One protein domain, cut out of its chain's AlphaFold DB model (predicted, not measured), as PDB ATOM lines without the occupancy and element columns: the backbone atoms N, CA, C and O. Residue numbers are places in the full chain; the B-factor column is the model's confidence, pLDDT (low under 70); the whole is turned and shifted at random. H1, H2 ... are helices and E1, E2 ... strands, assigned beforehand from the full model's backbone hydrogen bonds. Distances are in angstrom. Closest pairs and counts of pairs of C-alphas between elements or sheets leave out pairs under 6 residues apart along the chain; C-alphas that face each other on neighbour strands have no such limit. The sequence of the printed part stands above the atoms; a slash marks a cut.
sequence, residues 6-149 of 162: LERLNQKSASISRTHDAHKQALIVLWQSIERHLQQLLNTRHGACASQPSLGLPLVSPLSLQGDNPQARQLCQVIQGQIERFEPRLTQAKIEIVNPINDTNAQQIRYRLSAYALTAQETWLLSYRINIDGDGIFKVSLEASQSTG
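What this domain is: This is residues 6 to 149 of the 162 residues of a protein of Oceanospirillum multiglobuliferum (UniProt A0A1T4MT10). A twisted wall of four antiparallel strands, E1 to E4, has two helices over one face: H3 along the edge strand E1, and the last part of the very long H1 toward the other edge, at E4. The first part of H1, residues 6 to 26, sticks out beyond this body as a free arm and makes the length of the whole, while the short H2 sits at the far end, next to the start of H3. The printed part has 144 residues with three named helices followed by four named strands, in the order H1 H2 H3 E1 E2 E3 E4, and the sheet runs E1 E2 E3 E4. The class is mixed, helices and strands. The whole is loose, with a radius of gyration of the C-alphas of 18.9 A and spans of 67 by 44 by 24 A.

How they stand to each other: The sheet is a meander, each strand the antiparallel neighbour of the one before: E1, residues 90 to 98, E2, residues 110 to 118, E3, residues 123 to 132, and E4, residues 138 to 148. E1 and E2 form a hairpin at 163 degrees, with N 94 and O 114 within hydrogen-bond range at 2.8 A; E1 bends by 58 degrees at residue 93. E2 and E3 form a hairpin at 157 degrees, with N 113 and O 128 2.9 A apart. E3 and E4 form a hairpin at 161 degrees, with N 129 and O 141 2.8 A apart. The edge strands E1 and E4 are apart. H3, residues 70 to 86, is on the sheet at a height of 8.7 A, over E1 and along the strands, at 18 degrees to E1 on the local plane; their closest C-alphas are those of Cys 76 and Ile 95, 5.7 A apart. H1, residues 6 to 43, is on the same face at a height over the sheet of 12.4 A, through its residues 27 to 43. It lies over E3 and only just not over E4, with 7 of its C-alphas falling on E3 and 2 on E4, and it runs slantwise to the strands, at 35 degrees to E3 on the local plane. The closest C-alphas of H1 and E4 are those of Gln 39 and Val 140, 5.6 A apart. H1 touches H3 with residues 38 to 42 alone, at a steep tilt of 52 degrees, opposite ways; their closest C-alphas are those of Leu 42 and Ile 79, 7.3 A apart. H2, residues 62 to 65, is not on the sheet and touches H3 only at the corner, where the C-alphas of Leu 65 and Ala 72 are the closest, at 5.0 A. In H1 and H3 every O i to N i+4 pair is within hydrogen-bond range; H2 is too short for such a pair.

Where its parts are: E4 is 27.9 A from first to last C-alpha and ends with C-alpha 148 at (17.766, -72.599, 82.505). E3 measures 28.7 A, E2 25.6 A and E1 20.4 A. H3 is 24.3 A long and H2 5.2 A. H1, 55.6 A long, begins with C-alpha 6 at (15.749, -106.868, 85.751) and ends with C-alpha 43 at (-6.182, -55.904, 88.625).

The domain as a whole: The two C-alphas farthest apart are those of Leu 6 and Ser 64, at 67.1 A. Without residues 6 to 26, which stand free, the body of 123 residues spans 43 by 42 by 22 A. The printed part has no cut. The links H1 to H2, with 18 residues, and E1 to E2, with 11, are long; the others are tight. The mean pLDDT of the printed part is 82.0, and it is under 70 at residues 12 to 17, 62 to 68, 99 to 109 and 149.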
ATOM      1  N   LEU A   6      16.548-107.454  86.821       79.12
ATOM      2  CA  LEU A   6      15.749-106.868  85.751       79.12
ATOM      3  C   LEU A   6      14.406-106.342  86.281       79.12
ATOM      4  O   LEU A   6      13.971-105.244  85.946       79.12
ATOM      5  N   GLU A   7      13.808-107.077  87.212       80.12
ATOM      6  CA  GLU A   7      12.570-106.711  87.896       80.12
ATOM      7  C   GLU A   7      12.771-105.516  88.842       80.12
ATOM      8  O   GLU A   7      11.951-104.599  88.879       80.12
ATOM      9  N   ARG A   8      13.922-105.454  89.525       76.44
ATOM     10  CA  ARG A   8      14.330-104.291  90.331       76.44
ATOM     11  C   ARG A   8      14.571-103.047  89.476       76.44
ATOM     12  O   ARG A   8      14.216-101.951  89.903       76.44
ATOM     13  N   LEU A   9      15.157-103.195  88.286       73.81
ATOM     14  CA  LEU A   9      15.323-102.084  87.346       73.81
ATOM     15  C   LEU A   9      13.968-101.587  86.847       73.81
ATOM     16  O   LEU A   9      13.735-100.387  86.887       73.81
ATOM     17  N   ASN A  10      13.045-102.480  86.482       77.69
ATOM     18  CA  ASN A  10      11.713-102.083  86.026       77.69
ATOM     19  C   ASN A  10      10.896-101.385  87.132       77.69
ATOM     20  O   ASN A  10      10.239-100.374  86.888       77.69
ATOM     21  N   GLN A  11      10.996-101.859  88.378       74.25
ATOM     22  CA  GLN A  11      10.404-101.191  89.545       74.25
ATOM     23  C   GLN A  11      11.019 -99.806  89.788       74.25
ATOM     24  O   GLN A  11      10.293 -98.858  90.096       74.25
ATOM     25  N   LYS A  12      12.340 -99.669  89.602       66.12
ATOM     26  CA  LYS A  12      13.043 -98.385  89.686       66.12
ATOM     27  C   LYS A  12      12.591 -97.438  88.571       66.12
ATOM     28  O   LYS A  12      12.240 -96.304  88.874       66.12
ATOM     29  N   SER A  13      12.492 -97.900  87.327       65.62
ATOM     30  CA  SER A  13      11.970 -97.123  86.194       65.62
ATOM     31  C   SER A  13      10.542 -96.646  86.448       65.62
ATOM     32  O   SER A  13      10.268 -95.458  86.333       65.62
ATOM     33  N   ALA A  14       9.651 -97.531  86.908       67.06
ATOM     34  CA  ALA A  14       8.280 -97.167  87.258       67.06
ATOM     35  C   ALA A  14       8.215 -96.154  88.416       67.06
ATOM     36  O   ALA A  14       7.354 -95.275  88.426       67.06
ATOM     37  N   SER A  15       9.122 -96.251  89.397       66.00
ATOM     38  CA  SER A  15       9.227 -95.243  90.458       66.00
ATOM     39  C   SER A  15       9.735 -93.894  89.940       66.00
ATOM     40  O   SER A  15       9.162 -92.875  90.312       66.00
ATOM     41  N   ILE A  16      10.715 -93.890  89.026       69.44
ATOM     42  CA  ILE A  16      11.264 -92.682  88.392       69.44
ATOM     43  C   ILE A  16      10.192 -91.987  87.544       69.44
ATOM     44  O   ILE A  16       9.998 -90.778  87.678       69.44
ATOM     45  N   SER A  17       9.440 -92.740  86.735       67.00
ATOM     46  CA  SER A  17       8.325 -92.203  85.945       67.00
ATOM     47  C   SER A  17       7.272 -91.537  86.834       67.00
ATOM     48  O   SER A  17       6.947 -90.376  86.616       67.00
ATOM     49  N   ARG A  18       6.831 -92.201  87.915       70.19
ATOM     50  CA  ARG A  18       5.868 -91.614  88.866       70.19
ATOM     51  C   ARG A  18       6.385 -90.336  89.528       70.19
ATOM     52  O   ARG A  18       5.623 -89.389  89.697       70.19
ATOM     53  N   THR A  19       7.665 -90.290  89.905       72.75
ATOM     54  CA  THR A  19       8.260 -89.077  90.490       72.75
ATOM     55  C   THR A  19       8.369 -87.936  89.485       72.75
ATOM     56  O   THR A  19       8.156 -86.784  89.850       72.75
ATOM     57  N   HIS A  20       8.658 -88.246  88.223       73.75
ATOM     58  CA  HIS A  20       8.765 -87.258  87.157       73.75
ATOM     59  C   HIS A  20       7.397 -86.660  86.800       73.75
ATOM     60  O   HIS A  20       7.280 -85.444  86.649       73.75
ATOM     61  N   ASP A  21       6.346 -87.483  86.762       79.06
ATOM     62  CA  ASP A  21       4.974 -87.014  86.539       79.06
ATOM     63  C   ASP A  21       4.475 -86.151  87.706       79.06
ATOM     64  O   ASP A  21       3.914 -85.076  87.493       79.06
ATOM     65  N   ALA A  22       4.753 -86.557  88.950       82.81
ATOM     66  CA  ALA A  22       4.426 -85.761  90.133       82.81
ATOM     67  C   ALA A  22       5.172 -84.415  90.156       82.81
ATOM     68  O   ALA A  22       4.587 -83.386  90.495       82.81
ATOM     69  N   HIS A  23       6.449 -84.405  89.763       84.38
ATOM     70  CA  HIS A  23       7.244 -83.185  89.672       84.38
ATOM     71  C   HIS A  23       6.697 -82.227  88.607       84.38
ATOM     72  O   HIS A  23       6.452 -81.058  88.901       84.38
ATOM     73  N   LYS A  24       6.410 -82.728  87.397       84.62
ATOM     74  CA  LYS A  24       5.757 -81.944  86.338       84.62
ATOM     75  C   LYS A  24       4.431 -81.351  86.798       84.62
ATOM     76  O   LYS A  24       4.181 -80.171  86.572       84.62
ATOM     77  N   GLN A  25       3.602 -82.142  87.478       87.25
ATOM     78  CA  GLN A  25       2.326 -81.661  87.998       87.25
ATOM     79  C   GLN A  25       2.519 -80.548  89.037       87.25
ATOM     80  O   GLN A  25       1.794 -79.553  89.012       87.25
ATOM     81  N   ALA A  26       3.513 -80.676  89.919       88.12
ATOM     82  CA  ALA A  26       3.841 -79.639  90.892       88.12
ATOM     83  C   ALA A  26       4.282 -78.332  90.213       88.12
ATOM     84  O   ALA A  26       3.849 -77.258  90.632       88.12
ATOM     85  N   LEU A  27       5.075 -78.415  89.138       89.25
ATOM     86  CA  LEU A  27       5.463 -77.251  88.335       89.25
ATOM     87  C   LEU A  27       4.247 -76.581  87.688       89.25
ATOM     88  O   LEU A  27       4.090 -75.370  87.807       89.25
ATOM     89  N   ILE A  28       3.345 -77.353  87.074       89.44
ATOM     90  CA  ILE A  28       2.115 -76.817  86.466       89.44
ATOM     91  C   ILE A  28       1.283 -76.058  87.506       89.44
ATOM     92  O   ILE A  28       0.867 -74.925  87.264       89.44
ATOM     93  N   VAL A  29       1.080 -76.649  88.686       91.69
ATOM     94  CA  VAL A  29       0.333 -76.013  89.782       91.69
ATOM     95  C   VAL A  29       1.030 -74.735  90.262       91.69
ATOM     96  O   VAL A  29       0.359 -73.737  90.539       91.69
ATOM     97  N   LEU A  30       2.365 -74.732  90.330       91.94
ATOM     98  CA  LEU A  30       3.144 -73.550  90.693       91.94
ATOM     99  C   LEU A  30       2.970 -72.424  89.667       91.94
ATOM    100  O   LEU A  30       2.651 -71.299  90.053       91.94
ATOM    101  N   TRP A  31       3.107 -72.716  88.374       92.69
ATOM    102  CA  TRP A  31       2.952 -71.723  87.308       92.69
ATOM    103  C   TRP A  31       1.543 -71.138  87.265       92.69
ATOM    104  O   TRP A  31       1.396 -69.922  87.155       92.69
ATOM    105  N   GLN A  32       0.518 -71.970  87.463       92.75
ATOM    106  CA  GLN A  32      -0.871 -71.521  87.587       92.75
ATOM    107  C   GLN A  32      -1.102 -70.660  88.834       92.75
ATOM    108  O   GLN A  32      -1.892 -69.717  88.804       92.75
ATOM    109  N   SER A  33      -0.436 -70.969  89.952       94.69
ATOM    110  CA  SER A  33      -0.511 -70.149  91.165       94.69
ATOM    111  C   SER A  33       0.113 -68.769  90.958       94.69
ATOM    112  O   SER A  33      -0.454 -67.785  91.434       94.69
ATOM    113  N   ILE A  34       1.249 -68.694  90.262       94.12
ATOM    114  CA  ILE A  34       1.900 -67.426  89.915       94.12
ATOM    115  C   ILE A  34       1.029 -66.643  88.930       94.12
ATOM    116  O   ILE A  34       0.741 -65.478  89.173       94.12
ATOM    117  N   GLU A  35       0.528 -67.280  87.869       94.12
ATOM    118  CA  GLU A  35      -0.356 -66.629  86.893       94.12
ATOM    119  C   GLU A  35      -1.594 -66.021  87.563       94.12
ATOM    120  O   GLU A  35      -1.920 -64.856  87.339       94.12
ATOM    121  N   ARG A  36      -2.250 -66.781  88.450       94.38
ATOM    122  CA  ARG A  36      -3.422 -66.308  89.194       94.38
ATOM    123  C   ARG A  36      -3.096 -65.120  90.087       94.38
ATOM    124  O   ARG A  36      -3.889 -64.186  90.167       94.38
ATOM    125  N   HIS A  37      -1.960 -65.151  90.772       94.19
ATOM    126  CA  HIS A  37      -1.597 -64.052  91.649       94.19
ATOM    127  C   HIS A  37      -1.173 -62.811  90.855       94.19
ATOM    128  O   HIS A  37      -1.628 -61.722  91.191       94.19
ATOM    129  N   LEU A  38      -0.445 -62.951  89.741       93.81
ATOM    130  CA  LEU A  38      -0.199 -61.849  88.803       93.81
ATOM    131  C   LEU A  38      -1.515 -61.250  88.289       93.81
ATOM    132  O   LEU A  38      -1.688 -60.033  88.299       93.81
ATOM    133  N   GLN A  39      -2.474 -62.095  87.907       93.69
ATOM    134  CA  GLN A  39      -3.806 -61.666  87.488       93.69
ATOM    135  C   GLN A  39      -4.500 -60.834  88.581       93.69
ATOM    136  O   GLN A  39      -5.102 -59.805  88.278       93.69
ATOM    137  N   GLN A  40      -4.407 -61.233  89.851       92.44
ATOM    138  CA  GLN A  40      -4.973 -60.476  90.973       92.44
ATOM    139  C   GLN A  40      -4.210 -59.173  91.243       92.44
ATOM    140  O   GLN A  40      -4.829 -58.123  91.406       92.44
ATOM    141  N   LEU A  41      -2.879 -59.224  91.250       92.12
ATOM    142  CA  LEU A  41      -2.001 -58.091  91.528       92.12
ATOM    143  C   LEU A  41      -2.224 -56.952  90.528       92.12
ATOM    144  O   LEU A  41      -2.458 -55.816  90.934       92.12
ATOM    145  N   LEU A  42      -2.221 -57.262  89.229       90.25
ATOM    146  CA  LEU A  42      -2.375 -56.253  88.175       90.25
ATOM    147  C   LEU A  42      -3.792 -55.671  88.111       90.25
ATOM    148  O   LEU A  42      -3.971 -54.538  87.678       90.25
ATOM    149  N   ASN A  43      -4.806 -56.408  88.567       90.75
ATOM    150  CA  ASN A  43      -6.182 -55.904  88.625       90.75
ATOM    151  C   ASN A  43      -6.547 -55.273  89.978       90.75
ATOM    152  O   ASN A  43      -7.656 -54.762  90.143       90.75
ATOM    153  N   THR A  44      -5.630 -55.272  90.947       89.69
ATOM    154  CA  THR A  44      -5.827 -54.566  92.213       89.69
ATOM    155  C   THR A  44      -5.555 -53.083  91.999       89.69
ATOM    156  O   THR A  44      -4.520 -52.700  91.459       89.69
ATOM    157  N   ARG A  45      -6.481 -52.221  92.421       84.06
ATOM    158  CA  ARG A  45      -6.318 -50.762  92.331       84.06
ATOM    159  C   ARG A  45      -5.564 -50.228  93.546       84.06
ATOM    160  O   ARG A  45      -5.759 -50.732  94.651       84.06
ATOM    161  N   HIS A  46      -4.765 -49.176  93.351       82.25
ATOM    162  CA  HIS A  46      -4.168 -48.446  94.475       82.25
ATOM    163  C   HIS A  46      -5.233 -48.068  95.510       82.25
ATOM    164  O   HIS A  46      -6.307 -47.577  95.159       82.25
ATOM    165  N   GLY A  47      -4.931 -48.309  96.786       76.19
ATOM    166  CA  GLY A  47      -5.846 -48.027  97.893       76.19
ATOM    167  C   GLY A  47      -6.963 -49.058  98.100       76.19
ATOM    168  O   GLY A  47      -7.743 -48.902  99.034       76.19
ATOM    169  N   ALA A  48      -7.034 -50.133  97.304       79.88
ATOM    170  CA  ALA A  48      -7.994 -51.218  97.536       79.88
ATOM    171  C   ALA A  48      -7.670 -52.047  98.795       79.88
ATOM    172  O   ALA A  48      -8.550 -52.696  99.356       79.88
ATOM    173  N   CYS A  49      -6.415 -52.022  99.252       78.62
ATOM    174  CA  CYS A  49      -5.963 -52.712 100.454       78.62
ATOM    175  C   CYS A  49      -5.590 -51.701 101.543       78.62
ATOM    176  O   CYS A  49      -4.566 -51.024 101.449       78.62
ATOM    177  N   ALA A  50      -6.402 -51.622 102.602       77.31
ATOM    178  CA  ALA A  50      -6.174 -50.694 103.711       77.31
ATOM    179  C   ALA A  50      -4.873 -50.987 104.486       77.31
ATOM    180  O   ALA A  50      -4.239 -50.068 104.995       77.31
ATOM    181  N   SER A  51      -4.457 -52.256 104.558       82.44
ATOM    182  CA  SER A  51      -3.232 -52.670 105.255       82.44
ATOM    183  C   SER A  51      -1.958 -52.483 104.426       82.44
ATOM    184  O   SER A  51      -0.867 -52.475 104.993       82.44
ATOM    185  N   GLN A  52      -2.069 -52.316 103.103       82.81
ATOM    186  CA  GLN A  52      -0.932 -52.076 102.213       82.81
ATOM    187  C   GLN A  52      -1.318 -51.065 101.118       82.81
ATOM    188  O   GLN A  52      -1.647 -51.459  99.997       82.81
ATOM    189  N   PRO A  53      -1.243 -49.753 101.403       78.62
ATOM    190  CA  PRO A  53      -1.657 -48.704 100.466       78.62
ATOM    191  C   PRO A  53      -0.844 -48.667  99.166       78.62
ATOM    192  O   PRO A  53      -1.323 -48.170  98.149       78.62
ATOM    193  N   SER A  54       0.383 -49.198  99.190       80.25
ATOM    194  CA  SER A  54       1.266 -49.276  98.023       80.25
ATOM    195  C   SER A  54       0.943 -50.434  97.071       80.25
ATOM    196  O   SER A  54       1.679 -50.626  96.105       80.25
ATOM    197  N   LEU A  55      -0.065 -51.256  97.382       82.44
ATOM    198  CA  LEU A  55      -0.491 -52.378  96.550       82.44
ATOM    199  C   LEU A  55      -1.428 -51.903  95.436       82.44
ATOM    200  O   LEU A  55      -2.427 -51.230  95.702       82.44
ATOM    201  N   GLY A  56      -1.143 -52.354  94.218       81.25
ATOM    202  CA  GLY A  56      -2.020 -52.226  93.061       81.25
ATOM    203  C   GLY A  56      -1.440 -51.364  91.946       81.25
ATOM    204  O   GLY A  56      -0.308 -50.890  92.012       81.25
ATOM    205  N   LEU A  57      -2.232 -51.161  90.895       85.12
ATOM    206  CA  LEU A  57      -1.901 -50.309  89.755       85.12
ATOM    207  C   LEU A  57      -2.711 -49.007  89.774       85.12
ATOM    208  O   LEU A  57      -3.805 -48.958  90.352       85.12
ATOM    209  N   PRO A  58      -2.145 -47.897  89.268       80.25
ATOM    210  CA  PRO A  58      -2.883 -46.653  89.115       80.25
ATOM    211  C   PRO A  58      -3.974 -46.840  88.059       80.25
ATOM    212  O   PRO A  58      -3.839 -47.661  87.151       80.25
ATOM    213  N   LEU A  59      -5.060 -46.073  88.166       73.94
ATOM    214  CA  LEU A  59      -6.100 -46.094  87.144       73.94
ATOM    215  C   LEU A  59      -5.537 -45.492  85.850       73.94
ATOM    216  O   LEU A  59      -5.252 -44.298  85.789       73.94
ATOM    217  N   VAL A  60      -5.379 -46.328  84.828       70.69
ATOM    218  CA  VAL A  60      -4.894 -45.939  83.501       70.69
ATOM    219  C   VAL A  60      -5.975 -46.237  82.471       70.69
ATOM    220  O   VAL A  60      -6.552 -47.321  82.466       70.69
ATOM    221  N   SER A  61      -6.280 -45.265  81.611       71.06
ATOM    222  CA  SER A  61      -7.211 -45.494  80.504       71.06
ATOM    223  C   SER A  61      -6.491 -46.249  79.383       71.06
ATOM    224  O   SER A  61      -5.425 -45.793  78.961       71.06
ATOM    225  N   PRO A  62      -7.053 -47.350  78.846       67.88
ATOM    226  CA  PRO A  62      -6.461 -48.075  77.719       67.88
ATOM    227  C   PRO A  62      -6.197 -47.184  76.497       67.88
ATOM    228  O   PRO A  62      -5.215 -47.377  75.785       67.88
ATOM    229  N   LEU A  63      -7.027 -46.153  76.292       65.62
ATOM    230  CA  LEU A  63      -6.857 -45.172  75.216       65.62
ATOM    231  C   LEU A  63      -5.576 -44.348  75.371       65.62
ATOM    232  O   LEU A  63      -4.957 -43.973  74.379       65.62
ATOM    233  N   SER A  64      -5.160 -44.082  76.607       66.56
ATOM    234  CA  SER A  64      -3.958 -43.300  76.900       66.56
ATOM    235  C   SER A  64      -2.678 -44.126  76.802       66.56
ATOM    236  O   SER A  64      -1.584 -43.574  76.820       66.56
ATOM    237  N   LEU A  65      -2.791 -45.446  76.654       68.50
ATOM    238  CA  LEU A  65      -1.654 -46.356  76.569       68.50
ATOM    239  C   LEU A  65      -1.287 -46.718  75.124       68.50
ATOM    240  O   LEU A  65      -0.346 -47.473  74.940       68.50
ATOM    241  N   GLN A  66      -1.994 -46.204  74.106       66.75
ATOM    242  CA  GLN A  66      -1.775 -46.576  72.700       66.75
ATOM    243  C   GLN A  66      -0.331 -46.325  72.227       66.75
ATOM    244  O   GLN A  66       0.203 -45.222  72.374       66.75
ATOM    245  N   GLY A  67       0.263 -47.354  71.610       66.19
ATOM    246  CA  GLY A  67       1.630 -47.340  71.082       66.19
ATOM    247  C   GLY A  67       2.725 -47.301  72.156       66.19
ATOM    248  O   GLY A  67       2.479 -47.485  73.344       66.19
ATOM    249  N   ASP A  68       3.964 -47.039  71.735       68.81
ATOM    250  CA  ASP A  68       5.104 -46.833  72.644       68.81
ATOM    251  C   ASP A  68       5.170 -45.373  73.120       68.81
ATOM    252  O   ASP A  68       6.040 -44.580  72.738       68.81
ATOM    253  N   ASN A  69       4.185 -44.997  73.931       75.75
ATOM    254  CA  ASN A  69       4.090 -43.661  74.499       75.75
ATOM    255  C   ASN A  69       4.697 -43.599  75.924       75.75
ATOM    256  O   ASN A  69       4.903 -44.630  76.574       75.75
ATOM    257  N   PRO A  70       4.998 -42.395  76.452       80.44
ATOM    258  CA  PRO A  70       5.599 -42.247  77.779       80.44
ATOM    259  C   PRO A  70       4.781 -42.874  78.919       80.44
ATOM    260  O   PRO A  70       5.368 -43.376  79.875       80.44
ATOM    261  N   GLN A  71       3.449 -42.883  78.816       80.94
ATOM    262  CA  GLN A  71       2.569 -43.459  79.835       80.94
ATOM    263  C   GLN A  71       2.608 -44.989  79.821       80.94
ATOM    264  O   GLN A  71       2.638 -45.600  80.886       80.94
ATOM    265  N   ALA A  72       2.690 -45.611  78.640       81.19
ATOM    266  CA  ALA A  72       2.895 -47.050  78.499       81.19
ATOM    267  C   ALA A  72       4.236 -47.481  79.116       81.19
ATOM    268  O   ALA A  72       4.289 -48.443  79.882       81.19
ATOM    269  N   ARG A  73       5.311 -46.713  78.882       84.12
ATOM    270  CA  ARG A  73       6.621 -46.960  79.514       84.12
ATOM    271  C   ARG A  73       6.595 -46.770  81.030       84.12
ATOM    272  O   ARG A  73       7.175 -47.579  81.754       84.12
ATOM    273  N   GLN A  74       5.905 -45.742  81.523       86.94
ATOM    274  CA  GLN A  74       5.719 -45.541  82.960       86.94
ATOM    275  C   GLN A  74       4.930 -46.699  83.583       86.94
ATOM    276  O   GLN A  74       5.285 -47.183  84.656       86.94
ATOM    277  N   LEU A  75       3.896 -47.194  82.899       86.88
ATOM    278  CA  LEU A  75       3.136 -48.350  83.354       86.88
ATOM    279  C   LEU A  75       4.010 -49.610  83.431       86.88
ATOM    280  O   LEU A  75       3.904 -50.329  84.420       86.88
ATOM    281  N   CYS A  76       4.923 -49.846  82.479       88.81
ATOM    282  CA  CYS A  76       5.899 -50.942  82.575       88.81
ATOM    283  C   CYS A  76       6.706 -50.882  83.874       88.81
ATOM    284  O   CYS A  76       6.836 -51.893  84.558       88.81
ATOM    285  N   GLN A  77       7.223 -49.699  84.221       90.25
ATOM    286  CA  GLN A  77       8.021 -49.504  85.434       90.25
ATOM    287  C   GLN A  77       7.195 -49.753  86.698       90.25
ATOM    288  O   GLN A  77       7.665 -50.401  87.631       90.25
ATOM    289  N   VAL A  78       5.945 -49.280  86.720       90.31
ATOM    290  CA  VAL A  78       5.036 -49.507  87.848       90.31
ATOM    291  C   VAL A  78       4.701 -50.993  87.985       90.31
ATOM    292  O   VAL A  78       4.802 -51.533  89.084       90.31
ATOM    293  N   ILE A  79       4.346 -51.667  86.888       91.06
ATOM    294  CA  ILE A  79       4.061 -53.108  86.875       91.06
ATOM    295  C   ILE A  79       5.280 -53.894  87.357       91.06
ATOM    296  O   ILE A  79       5.143 -54.748  88.231       91.06
ATOM    297  N   GLN A  80       6.466 -53.582  86.834       93.19
ATOM    298  CA  GLN A  80       7.706 -54.230  87.242       93.19
ATOM    299  C   GLN A  80       7.944 -54.066  88.748       93.19
ATOM    300  O   GLN A  80       8.133 -55.064  89.438       93.19
ATOM    301  N   GLY A  81       7.834 -52.845  89.281       91.06
ATOM    302  CA  GLY A  81       8.016 -52.595  90.713       91.06
ATOM    303  C   GLY A  81       6.975 -53.290  91.600       91.06
ATOM    304  O   GLY A  81       7.304 -53.755  92.690       91.06
ATOM    305  N   GLN A  82       5.723 -53.411  91.142       91.81
ATOM    306  CA  GLN A  82       4.695 -54.174  91.859       91.81
ATOM    307  C   GLN A  82       5.018 -55.673  91.870       91.81
ATOM    308  O   GLN A  82       4.904 -56.307  92.916       91.81
ATOM    309  N   ILE A  83       5.453 -56.238  90.741       92.69
ATOM    310  CA  ILE A  83       5.819 -57.657  90.642       92.69
ATOM    311  C   ILE A  83       7.043 -57.956  91.508       92.69
ATOM    312  O   ILE A  83       6.997 -58.881  92.309       92.69
ATOM    313  N   GLU A  84       8.102 -57.151  91.420       92.19
ATOM    314  CA  GLU A  84       9.316 -57.335  92.226       92.19
ATOM    315  C   GLU A  84       9.035 -57.254  93.735       92.19
ATOM    316  O   GLU A  84       9.689 -57.925  94.532       92.19
ATOM    317  N   ARG A  85       8.039 -56.454  94.142       90.94
ATOM    318  CA  ARG A  85       7.678 -56.270  95.551       90.94
ATOM    319  C   ARG A  85       6.711 -57.324  96.085       90.94
ATOM    320  O   ARG A  85       6.815 -57.691  97.255       90.94
ATOM    321  N   PHE A  86       5.745 -57.751  95.278       91.56
ATOM    322  CA  PHE A  86       4.634 -58.588  95.738       91.56
ATOM    323  C   PHE A  86       4.681 -60.024  95.210       91.56
ATOM    324  O   PHE A  86       4.035 -60.885  95.796       91.56
ATOM    325  N   GLU A  87       5.487 -60.326  94.189       91.56
ATOM    326  CA  GLU A  87       5.730 -61.683  93.687       91.56
ATOM    327  C   GLU A  87       7.188 -62.130  93.893       91.56
ATOM    328  O   GLU A  87       7.939 -62.286  92.931       91.56
ATOM    329  N   PRO A  88       7.613 -62.422  95.140       90.88
ATOM    330  CA  PRO A  88       9.001 -62.797  95.442       90.88
ATOM    331  C   PRO A  88       9.438 -64.125  94.805       90.88
ATOM    332  O   PRO A  88      10.622 -64.452  94.788       90.88
ATOM    333  N   ARG A  89       8.486 -64.919  94.294       93.56
ATOM    334  CA  ARG A  89       8.759 -66.156  93.546       93.56
ATOM    335  C   ARG A  89       9.345 -65.876  92.162       93.56
ATOM    336  O   ARG A  89       9.969 -66.766  91.589       93.56
ATOM    337  N   LEU A  90       9.127 -64.673  91.634       92.94
ATOM    338  CA  LEU A  90       9.682 -64.194  90.379       92.94
ATOM    339  C   LEU A  90      10.853 -63.257  90.671       92.94
ATOM    340  O   LEU A  90      10.728 -62.268  91.383       92.94
ATOM    341  N   THR A  91      12.001 -63.561  90.085       92.25
ATOM    342  CA  THR A  91      13.229 -62.776  90.207       92.25
ATOM    343  C   THR A  91      13.615 -62.188  88.855       92.25
ATOM    344  O   THR A  91      13.299 -62.755  87.808       92.25
ATOM    345  N   GLN A  92      14.283 -61.029  88.880       91.25
ATOM    346  CA  GLN A  92      14.698 -60.279  87.683       91.25
ATOM    347  C   GLN A  92      13.546 -60.080  86.680       91.25
ATOM    348  O   GLN A  92      13.694 -60.328  85.483       91.25
ATOM    349  N   ALA A  93      12.381 -59.668  87.185       92.69
ATOM    350  CA  ALA A  93      11.218 -59.401  86.354       92.69
ATOM    351  C   ALA A  93      11.518 -58.260  85.374       92.69
ATOM    352  O   ALA A  93      11.897 -57.163  85.772       92.69
ATOM    353  N   LYS A  94      11.323 -58.512  84.083       93.69
ATOM    354  CA  LYS A  94      11.487 -57.526  83.018       93.69
ATOM    355  C   LYS A  94      10.184 -57.396  82.248       93.69
ATOM    356  O   LYS A  94       9.676 -58.393  81.737       93.69
ATOM    357  N   ILE A  95       9.666 -56.174  82.154       92.44
ATOM    358  CA  ILE A  95       8.479 -55.856  81.357       92.44
ATOM    359  C   ILE A  95       8.904 -55.166  80.064       92.44
ATOM    360  O   ILE A  95       9.623 -54.170  80.087       92.44
ATOM    361  N   GLU A  96       8.419 -55.672  78.936       90.06
ATOM    362  CA  GLU A  96       8.648 -55.097  77.612       90.06
ATOM    363  C   GLU A  96       7.318 -54.813  76.914       90.06
ATOM    364  O   GLU A  96       6.372 -55.598  77.017       90.06
ATOM    365  N   ILE A  97       7.250 -53.701  76.181       86.31
ATOM    366  CA  ILE A  97       6.112 -53.382  75.315       86.31
ATOM    367  C   ILE A  97       6.302 -54.145  74.006       86.31
ATOM    368  O   ILE A  97       7.305 -53.980  73.313       86.31
ATOM    369  N   VAL A  98       5.330 -54.977  73.657       83.12
ATOM    370  CA  VAL A  98       5.291 -55.714  72.397       83.12
ATOM    371  C   VAL A  98       4.291 -55.018  71.483       83.12
ATOM    372  O   VAL A  98       3.085 -55.251  71.565       83.12
ATOM    373  N   ASN A  99       4.794 -54.154  70.602       67.56
ATOM    374  CA  ASN A  99       3.975 -53.544  69.559       67.56
ATOM    375  C   ASN A  99       3.681 -54.588  68.465       67.56
ATOM    376  O   ASN A  99       4.623 -55.215  67.969       67.56
ATOM    377  N   PRO A 100       2.419 -54.799  68.056       58.97
ATOM    378  CA  PRO A 100       2.126 -55.626  66.895       58.97
ATOM    379  C   PRO A 100       2.622 -54.902  65.636       58.97
ATOM    380  O   PRO A 100       2.023 -53.933  65.188       58.97
ATOM    381  N   ILE A 101       3.741 -55.362  65.073       52.41
ATOM    382  CA  ILE A 101       4.400 -54.722  63.920       52.41
ATOM    383  C   ILE A 101       3.553 -54.815  62.631       52.41
ATOM    384  O   ILE A 101       3.805 -54.049  61.714       52.41
ATOM    385  N   ASN A 102       2.534 -55.686  62.548       50.22
ATOM    386  CA  ASN A 102       1.790 -55.945  61.300       50.22
ATOM    387  C   ASN A 102       0.308 -56.346  61.481       50.22
ATOM    388  O   ASN A 102      -0.245 -57.012  60.611       50.22
ATOM    389  N   ASP A 103      -0.348 -55.991  62.588       48.91
ATOM    390  CA  ASP A 103      -1.732 -56.430  62.826       48.91
ATOM    391  C   ASP A 103      -2.720 -55.271  62.666       48.91
ATOM    392  O   ASP A 103      -2.630 -54.259  63.359       48.91
ATOM    393  N   THR A 104      -3.688 -55.424  61.761       49.41
ATOM    394  CA  THR A 104      -4.764 -54.454  61.476       49.41
ATOM    395  C   THR A 104      -5.637 -54.172  62.716       49.41
ATOM    396  O   THR A 104      -6.375 -53.193  62.745       49.41
ATOM    397  N   ASN A 105      -5.500 -54.980  63.776       49.75
ATOM    398  CA  ASN A 105      -6.021 -54.757  65.130       49.75
ATOM    399  C   ASN A 105      -4.973 -54.118  66.069       49.75
ATOM    400  O   ASN A 105      -4.764 -54.563  67.199       49.75
ATOM    401  N   ALA A 106      -4.318 -53.045  65.620       50.62
ATOM    402  CA  ALA A 106      -3.270 -52.294  66.329       50.62
ATOM    403  C   ALA A 106      -3.718 -51.588  67.636       50.62
ATOM    404  O   ALA A 106      -3.043 -50.683  68.123       50.62
ATOM    405  N   GLN A 107      -4.863 -51.962  68.211       53.47
ATOM    406  CA  GLN A 107      -5.530 -51.205  69.270       53.47
ATOM    407  C   GLN A 107      -5.295 -51.759  70.685       53.47
ATOM    408  O   GLN A 107      -5.690 -51.122  71.658       53.47
ATOM    409  N   GLN A 108      -4.628 -52.910  70.821       59.88
ATOM    410  CA  GLN A 108      -4.316 -53.512  72.121       59.88
ATOM    411  C   GLN A 108      -2.810 -53.528  72.370       59.88
ATOM    412  O   GLN A 108      -2.053 -54.212  71.680       59.88
ATOM    413  N   ILE A 109      -2.375 -52.791  73.392       65.75
ATOM    414  CA  ILE A 109      -0.994 -52.862  73.867       65.75
ATOM    415  C   ILE A 109      -0.805 -54.182  74.589       65.75
ATOM    416  O   ILE A 109      -1.566 -54.543  75.493       65.75
ATOM    417  N   ARG A 110       0.238 -54.891  74.178       80.00
ATOM    418  CA  ARG A 110       0.649 -56.149  74.773       80.00
ATOM    419  C   ARG A 110       1.951 -55.921  75.510       80.00
ATOM    420  O   ARG A 110       2.908 -55.418  74.935       80.00
ATOM    421  N   TYR A 111       1.992 -56.327  76.767       88.06
ATOM    422  CA  TYR A 111       3.227 -56.377  77.531       88.06
ATOM    423  C   TYR A 111       3.699 -57.824  77.600       88.06
ATOM    424  O   TYR A 111       2.895 -58.762  77.639       88.06
ATOM    425  N   ARG A 112       5.011 -58.012  77.612       92.31
ATOM    426  CA  ARG A 112       5.635 -59.296  77.910       92.31
ATOM    427  C   ARG A 112       6.413 -59.163  79.207       92.31
ATOM    428  O   ARG A 112       7.254 -58.279  79.328       92.31
ATOM    429  N   LEU A 113       6.109 -60.039  80.154       93.81
ATOM    430  CA  LEU A 113       6.866 -60.214  81.384       93.81
ATOM    431  C   LEU A 113       7.793 -61.411  81.211       93.81
ATOM    432  O   LEU A 113       7.313 -62.519  81.000       93.81
ATOM    433  N   SER A 114       9.091 -61.190  81.354       94.31
ATOM    434  CA  SER A 114      10.095 -62.250  81.432       94.31
ATOM    435  C   SER A 114      10.690 -62.246  82.834       94.31
ATOM    436  O   SER A 114      11.140 -61.199  83.295       94.31
ATOM    437  N   ALA A 115      10.677 -63.378  83.527       94.12
ATOM    438  CA  ALA A 115      11.208 -63.485  84.885       94.12
ATOM    439  C   ALA A 115      11.758 -64.885  85.159       94.12
ATOM    440  O   ALA A 115      11.345 -65.856  84.524       94.12
ATOM    441  N   TYR A 116      12.652 -64.999  86.138       93.50
ATOM    442  CA  TYR A 116      13.153 -66.287  86.601       93.50
ATOM    443  C   TYR A 116      12.403 -66.761  87.842       93.50
ATOM    444  O   TYR A 116      12.238 -66.007  88.799       93.50
ATOM    445  N   ALA A 117      12.010 -68.028  87.863       92.44
ATOM    446  CA  ALA A 117      11.449 -68.690  89.028       92.44
ATOM    447  C   ALA A 117      12.392 -69.791  89.513       92.44
ATOM    448  O   ALA A 117      12.779 -70.681  88.754       92.44
ATOM    449  N   LEU A 118      12.758 -69.735  90.792       90.06
ATOM    450  CA  LEU A 118      13.609 -70.744  91.406       90.06
ATOM    451  C   LEU A 118      12.756 -71.898  91.934       90.06
ATOM    452  O   LEU A 118      11.825 -71.699  92.715       90.06
ATOM    453  N   THR A 119      13.105 -73.115  91.535       85.44
ATOM    454  CA  THR A 119      12.554 -74.347  92.106       85.44
ATOM    455  C   THR A 119      13.638 -75.067  92.903       85.44
ATOM    456  O   THR A 119      14.809 -74.699  92.855       85.44
ATOM    457  N   ALA A 120      13.273 -76.120  93.637       81.69
ATOM    458  CA  ALA A 120      14.240 -76.895  94.417       81.69
ATOM    459  C   ALA A 120      15.344 -77.555  93.563       81.69
ATOM    460  O   ALA A 120      16.380 -77.935  94.103       81.69
ATOM    461  N   GLN A 121      15.111 -77.734  92.260       78.88
ATOM    462  CA  GLN A 121      15.993 -78.494  91.370       78.88
ATOM    463  C   GLN A 121      16.674 -77.604  90.327       78.88
ATOM    464  O   GLN A 121      17.833 -77.839  89.995       78.88
ATOM    465  N   GLU A 122      15.984 -76.574  89.831       87.88
ATOM    466  CA  GLU A 122      16.474 -75.750  88.726       87.88
ATOM    467  C   GLU A 122      15.835 -74.352  88.689       87.88
ATOM    468  O   GLU A 122      14.851 -74.066  89.382       87.88
ATOM    469  N   THR A 123      16.399 -73.478  87.856       89.12
ATOM    470  CA  THR A 123      15.864 -72.134  87.604       89.12
ATOM    471  C   THR A 123      15.082 -72.135  86.301       89.12
ATOM    472  O   THR A 123      15.591 -72.574  85.276       89.12
ATOM    473  N   TRP A 124      13.863 -71.612  86.321       92.62
ATOM    474  CA  TRP A 124      12.980 -71.544  85.164       92.62
ATOM    475  C   TRP A 124      12.890 -70.121  84.644       92.62
ATOM    476  O   TRP A 124      12.583 -69.214  85.406       92.62
ATOM    477  N   LEU A 125      13.102 -69.923  83.348       93.00
ATOM    478  CA  LEU A 125      12.729 -68.698  82.659       93.00
ATOM    479  C   LEU A 125      11.255 -68.798  82.261       93.00
ATOM    480  O   LEU A 125      10.867 -69.673  81.480       93.00
ATOM    481  N   LEU A 126      10.446 -67.905  82.814       93.75
ATOM    482  CA  LEU A 126       9.022 -67.797  82.545       93.75
ATOM    483  C   LEU A 126       8.756 -66.547  81.718       93.75
ATOM    484  O   LEU A 126       9.188 -65.450  82.077       93.75
ATOM    485  N   SER A 127       7.991 -66.723  80.649       93.50
ATOM    486  CA  SER A 127       7.499 -65.631  79.818       93.50
ATOM    487  C   SER A 127       5.985 -65.584  79.916       93.50
ATOM    488  O   SER A 127       5.310 -66.545  79.549       93.50
ATOM    489  N   TYR A 128       5.446 -64.465  80.380       92.88
ATOM    490  CA  TYR A 128       4.019 -64.194  80.453       92.88
ATOM    491  C   TYR A 128       3.632 -63.119  79.447       92.88
ATOM    492  O   TYR A 128       4.312 -62.104  79.283       92.88
ATOM    493  N   ARG A 129       2.486 -63.322  78.811       91.88
ATOM    494  CA  ARG A 129       1.809 -62.310  78.012       91.88
ATOM    495  C   ARG A 129       0.799 -61.588  78.888       91.88
ATOM    496  O   ARG A 129      -0.006 -62.234  79.552       91.88
ATOM    497  N   ILE A 130       0.820 -60.265  78.846       90.50
ATOM    498  CA  ILE A 130      -0.121 -59.403  79.551       90.50
ATOM    499  C   ILE A 130      -0.847 -58.565  78.500       90.50
ATOM    500  O   ILE A 130      -0.222 -57.804  77.761       90.50
ATOM    501  N   ASN A 131      -2.165 -58.708  78.424       87.75
ATOM    502  CA  ASN A 131      -3.019 -57.891  77.564       87.75
ATOM    503  C   ASN A 131      -3.928 -57.018  78.429       87.75
ATOM    504  O   ASN A 131      -4.349 -57.451  79.500       87.75
ATOM    505  N   ILE A 132      -4.258 -55.821  77.955       82.50
ATOM    506  CA  ILE A 132      -5.256 -54.954  78.587       82.50
ATOM    507  C   ILE A 132      -6.502 -54.959  77.705       82.50
ATOM    508  O   ILE A 132      -6.412 -54.686  76.508       82.50
ATOM    509  N   ASP A 133      -7.648 -55.313  78.283       78.19
ATOM    510  CA  ASP A 133      -8.939 -55.256  77.593       78.19
ATOM    511  C   ASP A 133      -9.458 -53.809  77.481       78.19
ATOM    512  O   ASP A 133      -8.957 -52.907  78.158       78.19
ATOM    513  N   GLY A 134     -10.498 -53.577  76.677       70.69
ATOM    514  CA  GLY A 134     -11.135 -52.259  76.528       70.69
ATOM    515  C   GLY A 134     -11.633 -51.657  77.851       70.69
ATOM    516  O   GLY A 134     -11.637 -50.438  78.009       70.69
ATOM    517  N   ASP A 135     -11.948 -52.509  78.828       74.50
ATOM    518  CA  ASP A 135     -12.396 -52.127  80.174       74.50
ATOM    519  C   ASP A 135     -11.243 -51.850  81.162       74.50
ATOM    520  O   ASP A 135     -11.472 -51.595  82.346       74.50
ATOM    521  N   GLY A 136      -9.984 -51.929  80.713       76.38
ATOM    522  CA  GLY A 136      -8.809 -51.745  81.573       76.38
ATOM    523  C   GLY A 136      -8.484 -52.946  82.464       76.38
ATOM    524  O   GLY A 136      -7.693 -52.821  83.397       76.38
ATOM    525  N   ILE A 137      -9.083 -54.108  82.188       84.56
ATOM    526  CA  ILE A 137      -8.782 -55.365  82.879       84.56
ATOM    527  C   ILE A 137      -7.514 -55.969  82.275       84.56
ATOM    528  O   ILE A 137      -7.439 -56.208  81.067       84.56
ATOM    529  N   PHE A 138      -6.533 -56.259  83.125       88.31
ATOM    530  CA  PHE A 138      -5.319 -56.966  82.728       88.31
ATOM    531  C   PHE A 138      -5.616 -58.459  82.626       88.31
ATOM    532  O   PHE A 138      -6.219 -59.022  83.533       88.31
ATOM    533  N   LYS A 139      -5.179 -59.114  81.553       90.75
ATOM    534  CA  LYS A 139      -5.235 -60.568  81.356       90.75
ATOM    535  C   LYS A 139      -3.815 -61.099  81.229       90.75
ATOM    536  O   LYS A 139      -3.104 -60.708  80.304       90.75
ATOM    537  N   VAL A 140      -3.418 -61.970  82.150       92.44
ATOM    538  CA  VAL A 140      -2.094 -62.602  82.196       92.44
ATOM    539  C   VAL A 140      -2.209 -64.044  81.720       92.44
ATOM    540  O   VAL A 140      -3.142 -64.750  82.090       92.44
ATOM    541  N   SER A 141      -1.274 -64.491  80.889       90.81
ATOM    542  CA  SER A 141      -1.203 -65.889  80.452       90.81
ATOM    543  C   SER A 141       0.244 -66.311  80.264       90.81
ATOM    544  O   SER A 141       1.022 -65.582  79.642       90.81
ATOM    545  N   LEU A 142       0.614 -67.484  80.776       90.62
ATOM    546  CA  LEU A 142       1.927 -68.069  80.524       90.62
ATOM    547  C   LEU A 142       2.094 -68.369  79.024       90.62
ATOM    548  O   LEU A 142       1.308 -69.097  78.424       90.62
ATOM    549  N   GLU A 143       3.121 -67.791  78.407       88.88
ATOM    550  CA  GLU A 143       3.476 -67.996  76.997       88.88
ATOM    551  C   GLU A 143       4.534 -69.095  76.851       88.88
ATOM    552  O   GLU A 143       4.448 -69.922  75.945       88.88
ATOM    553  N   ALA A 144       5.526 -69.118  77.744       87.00
ATOM    554  CA  ALA A 144       6.582 -70.121  77.734       87.00
ATOM    555  C   ALA A 144       7.149 -70.353  79.137       87.00
ATOM    556  O   ALA A 144       7.263 -69.423  79.934       87.00
ATOM    557  N   SER A 145       7.560 -71.592  79.403       86.81
ATOM    558  CA  SER A 145       8.379 -71.954  80.559       86.81
ATOM    559  C   SER A 145       9.542 -72.822  80.084       86.81
ATOM    560  O   SER A 145       9.344 -73.797  79.353       86.81
ATOM    561  N   GLN A 146      10.766 -72.423  80.422       86.69
ATOM    562  CA  GLN A 146      11.985 -73.118  80.009       86.69
ATOM    563  C   GLN A 146      12.930 -73.230  81.197       86.69
ATOM    564  O   GLN A 146      13.240 -72.224  81.832       86.69
ATOM    565  N   SER A 147      13.424 -74.430  81.488       83.25
ATOM    566  CA  SER A 147      14.496 -74.579  82.469       83.25
ATOM    567  C   SER A 147      15.805 -73.996  81.924       83.25
ATOM    568  O   SER A 147      16.286 -74.373  80.854       83.25
ATOM    569  N   THR A 148      16.388 -73.064  82.674       73.19
ATOM    570  CA  THR A 148      17.766 -72.599  82.505       73.19
ATOM    571  C   THR A 148      18.669 -73.586  83.241       73.19
ATOM    572  O   THR A 148      19.011 -73.409  84.410       73.19
ATOM    573  N   GLY A 149      19.004 -74.686  82.569       56.50
ATOM    574  CA  GLY A 149      19.858 -75.727  83.131       56.50
ATOM    575  C   GLY A 149      21.279 -75.227  83.420       56.50
ATOM    576  O   GLY A 149      21.952 -74.695  82.539       56.50
TER     577      GLY A 149